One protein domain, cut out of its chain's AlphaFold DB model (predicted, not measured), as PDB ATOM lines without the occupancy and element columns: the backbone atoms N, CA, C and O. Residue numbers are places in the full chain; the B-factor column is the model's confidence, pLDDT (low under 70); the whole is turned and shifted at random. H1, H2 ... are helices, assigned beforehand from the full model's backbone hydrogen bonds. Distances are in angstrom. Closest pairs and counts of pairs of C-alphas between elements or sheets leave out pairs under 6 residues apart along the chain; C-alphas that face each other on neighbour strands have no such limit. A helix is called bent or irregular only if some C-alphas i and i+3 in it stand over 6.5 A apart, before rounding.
ATOM      1  N   LEU A  58      65.545  30.388-183.407       83.19
ATOM      2  CA  LEU A  58      64.892  29.086-183.292       83.19
ATOM      3  C   LEU A  58      63.867  28.902-184.417       83.19
ATOM      4  O   LEU A  58      63.064  29.799-184.694       83.19
ATOM      5  N   ARG A  59      63.866  27.716-185.027       88.75
ATOM      6  CA  ARG A  59      62.822  27.280-185.962       88.75
ATOM      7  C   ARG A  59      61.520  27.042-185.204       88.75
ATOM      8  O   ARG A  59      61.528  26.805-183.998       88.75
ATOM      9  N   ASP A  60      60.391  27.066-185.901       87.12
ATOM     10  CA  ASP A  60      59.084  26.921-185.248       87.12
ATOM     11  C   ASP A  60      58.891  25.542-184.595       87.12
ATOM     12  O   ASP A  60      58.280  25.439-183.531       87.12
ATOM     13  N   GLU A  61      59.487  24.494-185.165       87.19
ATOM     14  CA  GLU A  61      59.530  23.154-184.566       87.19
ATOM     15  C   GLU A  61      60.329  23.141-183.252       87.19
ATOM     16  O   GLU A  61      59.841  22.637-182.242       87.19
ATOM     17  N   GLU A  62      61.499  23.786-183.233       84.12
ATOM     18  CA  GLU A  62      62.366  23.908-182.050       84.12
ATOM     19  C   GLU A  62      61.704  24.757-180.959       84.12
ATOM     20  O   GLU A  62      61.770  24.429-179.776       84.12
ATOM     21  N   LYS A  63      60.993  25.828-181.344       84.19
ATOM     22  CA  LYS A  63      60.171  26.618-180.414       84.19
ATOM     23  C   LYS A  63      59.091  25.751-179.779       84.19
ATOM     24  O   LYS A  63      58.910  25.806-178.567       84.19
ATOM     25  N   LYS A  64      58.392  24.935-180.573       84.25
ATOM     26  CA  LYS A  64      57.334  24.043-180.084       84.25
ATOM     27  C   LYS A  64      57.884  22.958-179.159       84.25
ATOM     28  O   LYS A  64      57.261  22.647-178.144       84.25
ATOM     29  N   GLU A  65      59.047  22.400-179.473       82.94
ATOM     30  CA  GLU A  65      59.751  21.471-178.591       82.94
ATOM     31  C   GLU A  65      60.114  22.141-177.262       82.94
ATOM     32  O   GLU A  65      59.806  21.615-176.191       82.94
ATOM     33  N   LEU A  66      60.666  23.355-177.320       80.69
ATOM     34  CA  LEU A  66      61.022  24.118-176.132       80.69
ATOM     35  C   LEU A  66      59.789  24.465-175.288       80.69
ATOM     36  O   LEU A  66      59.813  24.319-174.067       80.69
ATOM     37  N   GLU A  67      58.679  24.847-175.921       81.38
ATOM     38  CA  GLU A  67      57.394  25.035-175.248       81.38
ATOM     39  C   GLU A  67      56.905  23.758-174.567       81.38
ATOM     40  O   GLU A  67      56.380  23.824-173.456       81.38
ATOM     41  N   ASN A  68      57.059  22.598-175.206       81.62
ATOM     42  CA  ASN A  68      56.674  21.322-174.613       81.62
ATOM     43  C   ASN A  68      57.550  20.992-173.401       81.62
ATOM     44  O   ASN A  68      57.020  20.564-172.376       81.62
ATOM     45  N   LEU A  69      58.858  21.259-173.459       75.19
ATOM     46  CA  LEU A  69      59.759  21.120-172.310       75.19
ATOM     47  C   LEU A  69      59.353  22.055-171.156       75.19
ATOM     48  O   LEU A  69      59.284  21.628-169.998       75.19
ATOM     49  N   VAL A  70      59.001  23.310-171.459       74.62
ATOM     50  CA  VAL A  70      58.475  24.270-170.468       74.62
ATOM     51  C   VAL A  70      57.160  23.777-169.871       74.62
ATOM     52  O   VAL A  70      57.006  23.743-168.653       74.62
ATOM     53  N   LYS A  71      56.207  23.354-170.704       76.19
ATOM     54  CA  LYS A  71      54.906  22.850-170.247       76.19
ATOM     55  C   LYS A  71      55.066  21.595-169.396       76.19
ATOM     56  O   LYS A  71      54.401  21.486-168.370       76.19
ATOM     57  N   ASN A  72      55.964  20.684-169.766       70.94
ATOM     58  CA  ASN A  72      56.233  19.464-169.008       70.94
ATOM     59  C   ASN A  72      56.866  19.774-167.648       70.94
ATOM     60  O   ASN A  72      56.373  19.289-166.633       70.94
ATOM     61  N   SER A  73      57.883  20.640-167.596       68.19
ATOM     62  CA  SER A  73      58.481  21.073-166.322       68.19
ATOM     63  C   SER A  73      57.476  21.806-165.421       68.19
ATOM     64  O   SER A  73      57.383  21.518-164.226       68.19
ATOM     65  N   ALA A  74      56.646  22.687-165.987       70.06
ATOM     66  CA  ALA A  74      55.572  23.358-165.260       70.06
ATOM     67  C   ALA A  74      54.504  22.370-164.762       70.06
ATOM     68  O   ALA A  74      54.039  22.480-163.629       70.06
ATOM     69  N   ARG A  75      54.146  21.367-165.574       68.50
ATOM     70  CA  ARG A  75      53.202  20.309-165.199       68.50
ATOM     71  C   ARG A  75      53.748  19.448-164.067       68.50
ATOM     72  O   ARG A  75      52.988  19.158-163.155       68.50
ATOM     73  N   ILE A  76      55.031  19.086-164.081       66.69
ATOM     74  CA  ILE A  76      55.676  18.340-162.987       66.69
ATOM     75  C   ILE A  76      55.610  19.149-161.687       66.69
ATOM     76  O   ILE A  76      55.174  18.623-160.666       66.69
ATOM     77  N   LYS A  77      55.937  20.448-161.728       66.50
ATOM     78  CA  LYS A  77      55.837  21.335-160.556       66.50
ATOM     79  C   LYS A  77      54.408  21.491-160.040       66.50
ATOM     80  O   LYS A  77      54.182  21.410-158.837       66.50
ATOM     81  N   ASN A  78      53.441  21.683-160.935       68.00
ATOM     82  CA  ASN A  78      52.033  21.813-160.558       68.00
ATOM     83  C   ASN A  78      51.450  20.488-160.057       68.00
ATOM     84  O   ASN A  78      50.596  20.487-159.177       68.00
ATOM     85  N   ASN A  79      51.948  19.362-160.565       67.81
ATOM     86  CA  ASN A  79      51.553  18.046-160.097       67.81
ATOM     87  C   ASN A  79      52.256  17.665-158.791       67.81
ATOM     88  O   ASN A  79      51.675  16.917-158.030       67.81
ATOM     89  N   ALA A  80      53.424  18.195-158.429       67.50
ATOM     90  CA  ALA A  80      54.085  17.819-157.171       67.50
ATOM     91  C   ALA A  80      53.190  17.979-155.918       67.50
ATOM     92  O   ALA A  80      53.365  17.262-154.936       67.50
ATOM     93  N   TRP A  81      52.172  18.844-155.972       69.00
ATOM     94  CA  TRP A  81      51.152  18.984-154.932       69.00
ATOM     95  C   TRP A  81      50.295  17.728-154.693       69.00
ATOM     96  O   TRP A  81      49.807  17.557-153.579       69.00
ATOM     97  N   TRP A  82      50.137  16.812-155.661       72.75
ATOM     98  CA  TRP A  82      49.441  15.535-155.425       72.75
ATOM     99  C   TRP A  82      50.241  14.588-154.522       72.75
ATOM    100  O   TRP A  82      49.654  13.710-153.896       72.75
ATOM    101  N   LEU A  83      51.560  14.781-154.393       68.56
ATOM    102  CA  LEU A  83      52.387  14.000-153.467       68.56
ATOM    103  C   LEU A  83      52.118  14.376-152.005       68.56
ATOM    104  O   LEU A  83      52.315  13.562-151.111       68.56
ATOM    105  N   LEU A  84      51.635  15.592-151.746       69.19
ATOM    106  CA  LEU A  84      51.366  16.108-150.403       69.19
ATOM    107  C   LEU A  84      50.346  15.257-149.614       69.19
ATOM    108  O   LEU A  84      50.666  14.860-148.495       69.19
ATOM    109  N   PRO A  85      49.165  14.895-150.157       72.88
ATOM    110  CA  PRO A  85      48.252  13.974-149.476       72.88
ATOM    111  C   PRO A  85      48.825  12.560-149.305       72.88
ATOM    112  O   PRO A  85      48.532  11.917-148.300       72.88
ATOM    113  N   LEU A  86      49.664  12.078-150.232       74.50
ATOM    114  CA  LEU A  86      50.350  10.787-150.085       74.50
ATOM    115  C   LEU A  86      51.310  10.814-148.885       74.50
ATOM    116  O   LEU A  86      51.314   9.895-148.070       74.50
ATOM    117  N   PHE A  87      52.080  11.891-148.746       74.00
ATOM    118  CA  PHE A  87      52.978  12.099-147.616       74.00
ATOM    119  C   PHE A  87      52.228  12.222-146.285       74.00
ATOM    120  O   PHE A  87      52.596  11.553-145.323       74.00
ATOM    121  N   LEU A  88      51.113  12.958-146.254       74.31
ATOM    122  CA  LEU A  88      50.241  13.027-145.076       74.31
ATOM    123  C   LEU A  88      49.687  11.649-144.679       74.31
ATOM    124  O   LEU A  88      49.588  11.340-143.494       74.31
ATOM    125  N   LEU A  89      49.342  10.803-145.653       75.88
ATOM    126  CA  LEU A  89      48.884   9.440-145.386       75.88
ATOM    127  C   LEU A  89      50.001   8.573-144.783       75.88
ATOM    128  O   LEU A  89      49.751   7.833-143.833       75.88
ATOM    129  N   VAL A  90      51.231   8.691-145.295       77.62
ATOM    130  CA  VAL A  90      52.410   8.017-144.724       77.62
ATOM    131  C   VAL A  90      52.655   8.477-143.286       77.62
ATOM    132  O   VAL A  90      52.875   7.633-142.419       77.62
ATOM    133  N   ASP A  91      52.543   9.776-143.004       73.69
ATOM    134  CA  ASP A  91      52.700  10.320-141.650       73.69
ATOM    135  C   ASP A  91      51.644   9.776-140.685       73.69
ATOM    136  O   ASP A  91      51.966   9.382-139.562       73.69
ATOM    137  N   LEU A  92      50.384   9.702-141.126       77.12
ATOM    138  CA  LEU A  92      49.288   9.138-140.337       77.12
ATOM    139  C   LEU A  92      49.511   7.650-140.036       77.12
ATOM    140  O   LEU A  92      49.323   7.222-138.896       77.12
ATOM    141  N   LEU A  93      49.941   6.871-141.032       78.25
ATOM    142  CA  LEU A  93      50.258   5.451-140.862       78.25
ATOM    143  C   LEU A  93      51.439   5.244-139.914       78.25
ATOM    144  O   LEU A  93      51.386   4.366-139.056       78.25
ATOM    145  N   LEU A  94      52.481   6.069-140.028       75.12
ATOM    146  CA  LEU A  94      53.649   6.002-139.157       75.12
ATOM    147  C   LEU A  94      53.280   6.364-137.714       75.12
ATOM    148  O   LEU A  94      53.668   5.654-136.790       75.12
ATOM    149  N   ALA A  95      52.488   7.422-137.515       75.81
ATOM    150  CA  ALA A  95      51.992   7.819-136.200       75.81
ATOM    151  C   ALA A  95      51.127   6.720-135.564       75.81
ATOM    152  O   ALA A  95      51.288   6.414-134.379       75.81
ATOM    153  N   TRP A  96      50.251   6.093-136.356       78.62
ATOM    154  CA  TRP A  96      49.431   4.961-135.928       78.62
ATOM    155  C   TRP A  96      50.275   3.730-135.572       78.62
ATOM    156  O   TRP A  96      50.053   3.116-134.525       78.62
ATOM    157  N   TRP A  97      51.276   3.396-136.390       81.31
ATOM    158  CA  TRP A  97      52.197   2.288-136.131       81.31
ATOM    159  C   TRP A  97      53.010   2.520-134.853       81.31
ATOM    160  O   TRP A  97      53.057   1.643-133.993       81.31
ATOM    161  N   LEU A  98      53.570   3.723-134.674       74.81
ATOM    162  CA  LEU A  98      54.309   4.107-133.466       74.81
ATOM    163  C   LEU A  98      53.434   4.015-132.217       74.81
ATOM    164  O   LEU A  98      53.883   3.505-131.193       74.81
ATOM    165  N   LYS A  99      52.180   4.478-132.308       76.44
ATOM    166  CA  LYS A  99      51.219   4.373-131.206       76.44
ATOM    167  C   LYS A  99      50.974   2.907-130.846       76.44
ATOM    168  O   LYS A  99      51.105   2.536-129.688       76.44
ATOM    169  N   THR A 100      50.693   2.072-131.842       79.81
ATOM    170  CA  THR A 100      50.435   0.638-131.646       79.81
ATOM    171  C   THR A 100      51.648  -0.082-131.048       79.81
ATOM    172  O   THR A 100      51.499  -0.853-130.106       79.81
ATOM    173  N   ALA A 101      52.861   0.206-131.528       76.31
ATOM    174  CA  ALA A 101      54.092  -0.363-130.980       76.31
ATOM    175  C   ALA A 101      54.331   0.053-129.514       76.31
ATOM    176  O   ALA A 101      54.772  -0.756-128.697       76.31
ATOM    177  N   LEU A 102      54.007   1.302-129.166       73.50
ATOM    178  CA  LEU A 102      54.081   1.825-127.799       73.50
ATOM    179  C   LEU A 102      53.012   1.240-126.863       73.50
ATOM    180  O   LEU A 102      53.285   1.070-125.672       73.50
ATOM    181  N   ASP A 103      51.814   0.960-127.377       75.56
ATOM    182  CA  ASP A 103      50.716   0.330-126.631       75.56
ATOM    183  C   ASP A 103      50.993  -1.167-126.389       75.56
ATOM    184  O   ASP A 103      50.638  -1.702-125.342       75.56
ATOM    185  N   LEU A 104      51.706  -1.828-127.308       81.69
ATOM    186  CA  LEU A 104      52.157  -3.222-127.185       81.69
ATOM    187  C   LEU A 104      53.403  -3.402-126.298       81.69
ATOM    188  O   LEU A 104      53.894  -4.519-126.157       81.69
ATOM    189  N   GLY A 105      53.940  -2.323-125.720       76.31
ATOM    190  CA  GLY A 105      55.125  -2.386-124.860       76.31
ATOM    191  C   GLY A 105      56.424  -2.721-125.601       76.31
ATOM    192  O   GLY A 105      57.405  -3.089-124.964       76.31
ATOM    193  N   ALA A 106      56.464  -2.573-126.932       70.75
ATOM    194  CA  ALA A 106      57.666  -2.846-127.729       70.75
ATOM    195  C   ALA A 106      58.834  -1.898-127.393       70.75
ATOM    196  O   ALA A 106      59.989  -2.204-127.676       70.75
ATOM    197  N   PHE A 107      58.532  -0.755-126.773       66.12
ATOM    198  CA  PHE A 107      59.513   0.188-126.261       66.12
ATOM    199  C   PHE A 107      59.204   0.496-124.795       66.12
ATOM    200  O   PHE A 107      58.115   0.986-124.482       66.12
ATOM    201  N   ASP A 108      60.173   0.260-123.909       65.88
ATOM    202  CA  ASP A 108      60.083   0.597-122.483       65.88
ATOM    203  C   ASP A 108      60.266   2.113-122.274       65.88
ATOM    204  O   ASP A 108      61.281   2.627-121.802       65.88
ATOM    205  N   VAL A 109      59.278   2.870-122.751       63.38
ATOM    206  CA  VAL A 109      59.192   4.324-122.608       63.38
ATOM    207  C   VAL A 109      58.158   4.600-121.525       63.38
ATOM    208  O   VAL A 109      57.036   5.024-121.810       63.38
ATOM    209  N   GLY A 110      58.529   4.290-120.280       59.00
ATOM    210  CA  GLY A 110      57.652   4.398-119.108       59.00
ATOM    211  C   GLY A 110      57.156   5.816-118.793       59.00
ATOM    212  O   GLY A 110      56.210   5.973-118.030       59.00
ATOM    213  N   ASP A 111      57.733   6.853-119.412       70.38
ATOM    214  CA  ASP A 111      57.344   8.249-119.193       70.38
ATOM    215  C   ASP A 111      56.519   8.818-120.353       70.38
ATOM    216  O   ASP A 111      56.997   8.945-121.486       70.38
ATOM    217  N   PHE A 112      55.308   9.285-120.043       62.03
ATOM    218  CA  PHE A 112      54.438  10.040-120.955       62.03
ATOM    219  C   PHE A 112      55.165  11.240-121.597       62.03
ATOM    220  O   PHE A 112      55.023  11.502-122.791       62.03
ATOM    221  N   ASN A 113      56.043  11.903-120.836       65.69
ATOM    222  CA  ASN A 113      56.867  13.014-121.320       65.69
ATOM    223  C   ASN A 113      57.895  12.586-122.381       65.69
ATOM    224  O   ASN A 113      58.147  13.334-123.325       65.69
ATOM    225  N   LYS A 114      58.456  11.373-122.282       65.75
ATOM    226  CA  LYS A 114      59.386  10.836-123.289       65.75
ATOM    227  C   LYS A 114      58.652  10.461-124.576       65.75
ATOM    228  O   LYS A 114      59.179  10.703-125.659       65.75
ATOM    229  N   ARG A 115      57.412   9.961-124.478       66.19
ATOM    230  CA  ARG A 115      56.547   9.710-125.645       66.19
ATOM    231  C   ARG A 115      56.249  11.012-126.396       66.19
ATOM    232  O   ARG A 115      56.471  11.075-127.602       66.19
ATOM    233  N   ILE A 116      55.843  12.071-125.689       68.00
ATOM    234  CA  ILE A 116      55.604  13.398-126.289       68.00
ATOM    235  C   ILE A 116      56.870  13.948-126.953       68.00
ATOM    236  O   ILE A 116      56.789  14.468-128.065       68.00
ATOM    237  N   LEU A 117      58.036  13.803-126.317       67.56
ATOM    238  CA  LEU A 117      59.312  14.257-126.872       67.56
ATOM    239  C   LEU A 117      59.634  13.563-128.208       67.56
ATOM    240  O   LEU A 117      60.004  14.230-129.171       67.56
ATOM    241  N   ILE A 118      59.442  12.240-128.289       68.44
ATOM    242  CA  ILE A 118      59.684  11.456-129.510       68.44
ATOM    243  C   ILE A 118      58.755  11.918-130.637       68.44
ATOM    244  O   ILE A 118      59.239  12.222-131.725       68.44
ATOM    245  N   TYR A 119      57.450  12.054-130.385       68.50
ATOM    246  CA  TYR A 119      56.515  12.547-131.405       68.50
ATOM    247  C   TYR A 119      56.841  13.975-131.853       68.50
ATOM    248  O   TYR A 119      56.788  14.277-133.043       68.50
ATOM    249  N   SER A 120      57.234  14.830-130.908       65.38
ATOM    250  CA  SER A 120      57.571  16.226-131.182       65.38
ATOM    251  C   SER A 120      58.850  16.373-132.006       65.38
ATOM    252  O   SER A 120      58.974  17.350-132.724       65.38
ATOM    253  N   ILE A 121      59.793  15.427-131.942       70.38
ATOM    254  CA  ILE A 121      61.055  15.482-132.706       70.38
ATOM    255  C   ILE A 121      60.949  14.715-134.030       70.38
ATOM    256  O   ILE A 121      61.395  15.207-135.068       70.38
ATOM    257  N   VAL A 122      60.352  13.520-134.015       71.19
ATOM    258  CA  VAL A 122      60.297  12.631-135.184       71.19
ATOM    259  C   VAL A 122      59.347  13.173-136.249       71.19
ATOM    260  O   VAL A 122      59.711  13.169-137.423       71.19
ATOM    261  N   ALA A 123      58.173  13.694-135.870       69.62
ATOM    262  CA  ALA A 123      57.209  14.187-136.854       69.62
ATOM    263  C   ALA A 123      57.741  15.399-137.653       69.62
ATOM    264  O   ALA A 123      57.703  15.347-138.882       69.62
ATOM    265  N   PRO A 124      58.336  16.447-137.038       71.75
ATOM    266  CA  PRO A 124      58.921  17.549-137.803       71.75
ATOM    267  C   PRO A 124      60.118  17.138-138.662       71.75
ATOM    268  O   PRO A 124      60.271  17.658-139.767       71.75
ATOM    269  N   LEU A 125      60.955  16.204-138.191       72.19
ATOM    270  CA  LEU A 125      62.067  15.668-138.983       72.19
ATOM    271  C   LEU A 125      61.548  14.974-140.249       72.19
ATOM    272  O   LEU A 125      62.101  15.158-141.332       72.19
ATOM    273  N   PHE A 126      60.470  14.202-140.126       71.81
ATOM    274  CA  PHE A 126      59.895  13.466-141.244       71.81
ATOM    275  C   PHE A 126      59.250  14.405-142.269       71.81
ATOM    276  O   PHE A 126      59.560  14.315-143.457       71.81
ATOM    277  N   VAL A 127      58.478  15.395-141.808       74.50
ATOM    278  CA  VAL A 127      57.948  16.472-142.664       74.50
ATOM    279  C   VAL A 127      59.088  17.216-143.368       74.50
ATOM    280  O   VAL A 127      59.000  17.518-144.558       74.50
ATOM    281  N   PHE A 128      60.201  17.475-142.676       74.06
ATOM    282  CA  PHE A 128      61.377  18.098-143.283       74.06
ATOM    283  C   PHE A 128      61.990  17.234-144.395       74.06
ATOM    284  O   PHE A 128      62.304  17.757-145.466       74.06
ATOM    285  N   ILE A 129      62.127  15.921-144.179       76.12
ATOM    286  CA  ILE A 129      62.610  14.974-145.196       76.12
ATOM    287  C   ILE A 129      61.671  14.968-146.406       76.12
ATOM    288  O   ILE A 129      62.142  15.053-147.538       76.12
ATOM    289  N   GLN A 130      60.357  14.935-146.196       74.50
ATOM    290  CA  GLN A 130      59.374  14.968-147.282       74.50
ATOM    291  C   GLN A 130      59.445  16.272-148.079       74.50
ATOM    292  O   GLN A 130      59.512  16.240-149.306       74.50
ATOM    293  N   LEU A 131      59.513  17.425-147.405       75.25
ATOM    294  CA  LEU A 131      59.698  18.722-148.063       75.25
ATOM    295  C   LEU A 131      61.026  18.789-148.825       75.25
ATOM    296  O   LEU A 131      61.089  19.375-149.906       75.25
ATOM    297  N   TYR A 132      62.084  18.177-148.293       74.62
ATOM    298  CA  TYR A 132      63.370  18.071-148.970       74.62
ATOM    299  C   TYR A 132      63.288  17.182-150.219       74.62
ATOM    300  O   TYR A 132      63.810  17.568-151.264       74.62
ATOM    301  N   LEU A 133      62.583  16.050-150.160       72.44
ATOM    302  CA  LEU A 133      62.347  15.172-151.310       72.44
ATOM    303  C   LEU A 133      61.473  15.843-152.375       72.44
ATOM    304  O   LEU A 133      61.843  15.829-153.546       72.44
ATOM    305  N   ILE A 134      60.377  16.506-151.986       72.75
ATOM    306  CA  ILE A 134      59.550  17.323-152.894       72.75
ATOM    307  C   ILE A 134      60.410  18.399-153.539       72.75
ATOM    308  O   ILE A 134      60.322  18.623-154.743       72.75
ATOM    309  N   ARG A 135      61.271  19.060-152.759       70.88
ATOM    310  CA  ARG A 135      62.194  20.052-153.291       70.88
ATOM    311  C   ARG A 135      63.164  19.432-154.283       70.88
ATOM    312  O   ARG A 135      63.380  20.056-155.306       70.88
ATOM    313  N   LEU A 136      63.763  18.274-154.004       67.81
ATOM    314  CA  LEU A 136      64.653  17.599-154.955       67.81
ATOM    315  C   LEU A 136      63.910  17.245-156.247       67.81
ATOM    316  O   LEU A 136      64.413  17.552-157.323       67.81
ATOM    317  N   TYR A 137      62.690  16.718-156.131       66.62
ATOM    318  CA  TYR A 137      61.819  16.392-157.260       66.62
ATOM    319  C   TYR A 137      61.435  17.637-158.079       66.62
ATOM    320  O   TYR A 137      61.530  17.649-159.299       66.62
ATOM    321  N   CYS A 138      61.086  18.743-157.418       65.25
ATOM    322  CA  CYS A 138      60.767  20.018-158.073       65.25
ATOM    323  C   CYS A 138      62.009  20.802-158.528       65.25
ATOM    324  O   CYS A 138      61.886  21.763-159.287       65.25
ATOM    325  N   SER A 139      63.190  20.441-158.021       56.47
ATOM    326  CA  SER A 139      64.487  21.042-158.340       56.47
ATOM    327  C   SER A 139      65.101  20.428-159.594       56.47
ATOM    328  O   SER A 139      66.231  20.797-159.934       56.47
ATOM    329  N   GLU A 140      64.402  19.527-160.289       50.91
ATOM    330  CA  GLU A 140      64.775  19.125-161.639       50.91
ATOM    331  C   GLU A 140      64.760  20.353-162.553       50.91
ATOM    332  O   GLU A 140      63.741  20.791-163.074       50.91
ATOM    333  N   LYS A 141      65.958  20.942-162.610       46.72
ATOM    334  CA  LYS A 141      66.471  22.019-163.440       46.72
ATOM    335  C   LYS A 141      65.389  23.012-163.872       46.72
ATOM    336  O   LYS A 141      64.764  22.842-164.914       46.72
ATOM    337  N   ASP A 142      65.322  24.140-163.158       44.41
ATOM    338  CA  ASP A 142      64.995  25.435-163.770       44.41
ATOM    339  C   ASP A 142      66.032  25.725-164.868       44.41
ATOM    340  O   ASP A 142      66.928  26.556-164.714       44.41
ATOM    341  N   ARG A 143      65.975  24.976-165.974       49.12
ATOM    342  CA  ARG A 143      66.605  25.387-167.215       49.12
ATOM    343  C   ARG A 143      65.866  26.663-167.573       49.12
ATOM    344  O   ARG A 143      64.637  26.668-167.628       49.12
ATOM    345  N   TYR A 144      66.608  27.750-167.727       48.28
ATOM    346  CA  TYR A 144      66.086  29.026-168.197       48.28
ATOM    347  C   TYR A 144      65.622  28.836-169.645       48.28
ATOM    348  O   TYR A 144      66.334  29.169-170.585       48.28
ATOM    349  N   LEU A 145      64.459  28.213-169.827       54.03
ATOM    350  CA  LEU A 145      63.824  27.941-171.110       54.03
ATOM    351  C   LEU A 145      63.164  29.233-171.590       54.03
ATOM    352  O   LEU A 145      61.946  29.380-171.605       54.03
ATOM    353  N   ASP A 146      64.000  30.213-171.912       57.16
ATOM    354  CA  ASP A 146      63.568  31.399-172.629       57.16
ATOM    355  C   ASP A 146      63.384  31.008-174.099       57.16
ATOM    356  O   ASP A 146      64.348  30.622-174.767       57.16
ATOM    357  N   LEU A 147      62.148  31.120-174.596       58.12
ATOM    358  CA  LEU A 147      61.764  30.882-175.996       58.12
ATOM    359  C   LEU A 147      62.502  31.801-176.979       58.12
ATOM    360  O   LEU A 147      62.461  31.578-178.185       58.12
ATOM    361  N   ARG A 148      63.180  32.833-176.471       61.78
ATOM    362  CA  ARG A 148      64.017  33.753-177.244       61.78
ATOM    363  C   ARG A 148      65.495  33.373-177.237       61.78
ATOM    364  O   ARG A 148      66.311  34.162-177.702       61.78
ATOM    365  N   SER A 149      65.867  32.219-176.681       69.75
ATOM    366  CA  SER A 149      67.272  31.811-176.614       69.75
ATOM    367  C   SER A 149      67.808  31.556-178.025       69.75
ATOM    368  O   SER A 149      67.346  30.618-178.675       69.75
ATOM    369  N   PRO A 150      68.774  32.350-178.515       77.44
ATOM    370  CA  PRO A 150      69.304  32.149-179.853       77.44
ATOM    371  C   PRO A 150      70.090  30.836-179.943       77.44
ATOM    372  O   PRO A 150      70.570  30.301-178.932       77.44
TER     373      PRO A 150
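AT A GLANCE: This is residues 58 to 150 of the 227 residues of an uncharacterized protein of Candidatus Woykebacteria bacterium GWA1_44_8 (UniProt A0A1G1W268). This is a long, thin helical hairpin: H1 runs most of the length of a rod, and the shorter H2 folds back beside its later part. Past H2, residues 139 to 150 run on with no named element toward the end where the printed part begins. The printed part has 93 residues, with two named helices, H1 then H2, and no named strand; its class is all helix. It is extended, with a radius of gyration of the C-alphas of 21.7 A and spans of 71 by 17 by 14 A.

IN THESE COORDINATES: Find C-alpha 60 at (59.084, 26.921, -185.248); from there H1, residues 60 to 103, runs 64.9 A to C-alpha 103 at (50.716, 0.330, -126.631). Near residue 82 it has a kink of 31 degrees. H1 is neither bent nor irregular, but only just: C-alphas 78 and 81 are 6.4 A apart. H2, residues 112 to 138, runs 39.0 A and ends at C-alpha 138, (60.767, 20.018, -158.073). It too is neither bent nor irregular, but only just: C-alphas 120 and 123 are 6.0 A apart.

HOW THE PARTS SIT: H1 and H2 form a helical hairpin, at a shallow tilt of 13 degrees, opposite ways. H1 touches H2 with residues 76 to 91 alone; look at Lys 77 and Cys 138, whose C-alphas are the closest, at 5.7 A. In the backbones, 34 of 40 O i to N i+4 pairs of H1 and 22 of 23 of H2 are within hydrogen-bond range.

THE WHOLE: The C-alphas farthest apart, those of Arg 59 and Gly 110, are 70.9 A apart, while those of Leu 58 and Pro 150, the first and last printed, are 6.4 A apart. The printed part has no cut, and the link from H1 to H2, 8 residues, is short. The mean pLDDT of the printed part is 71.0; look for values under 70 at 38 residues, among them 75 to 81, 112 to 120 and 136 to 149.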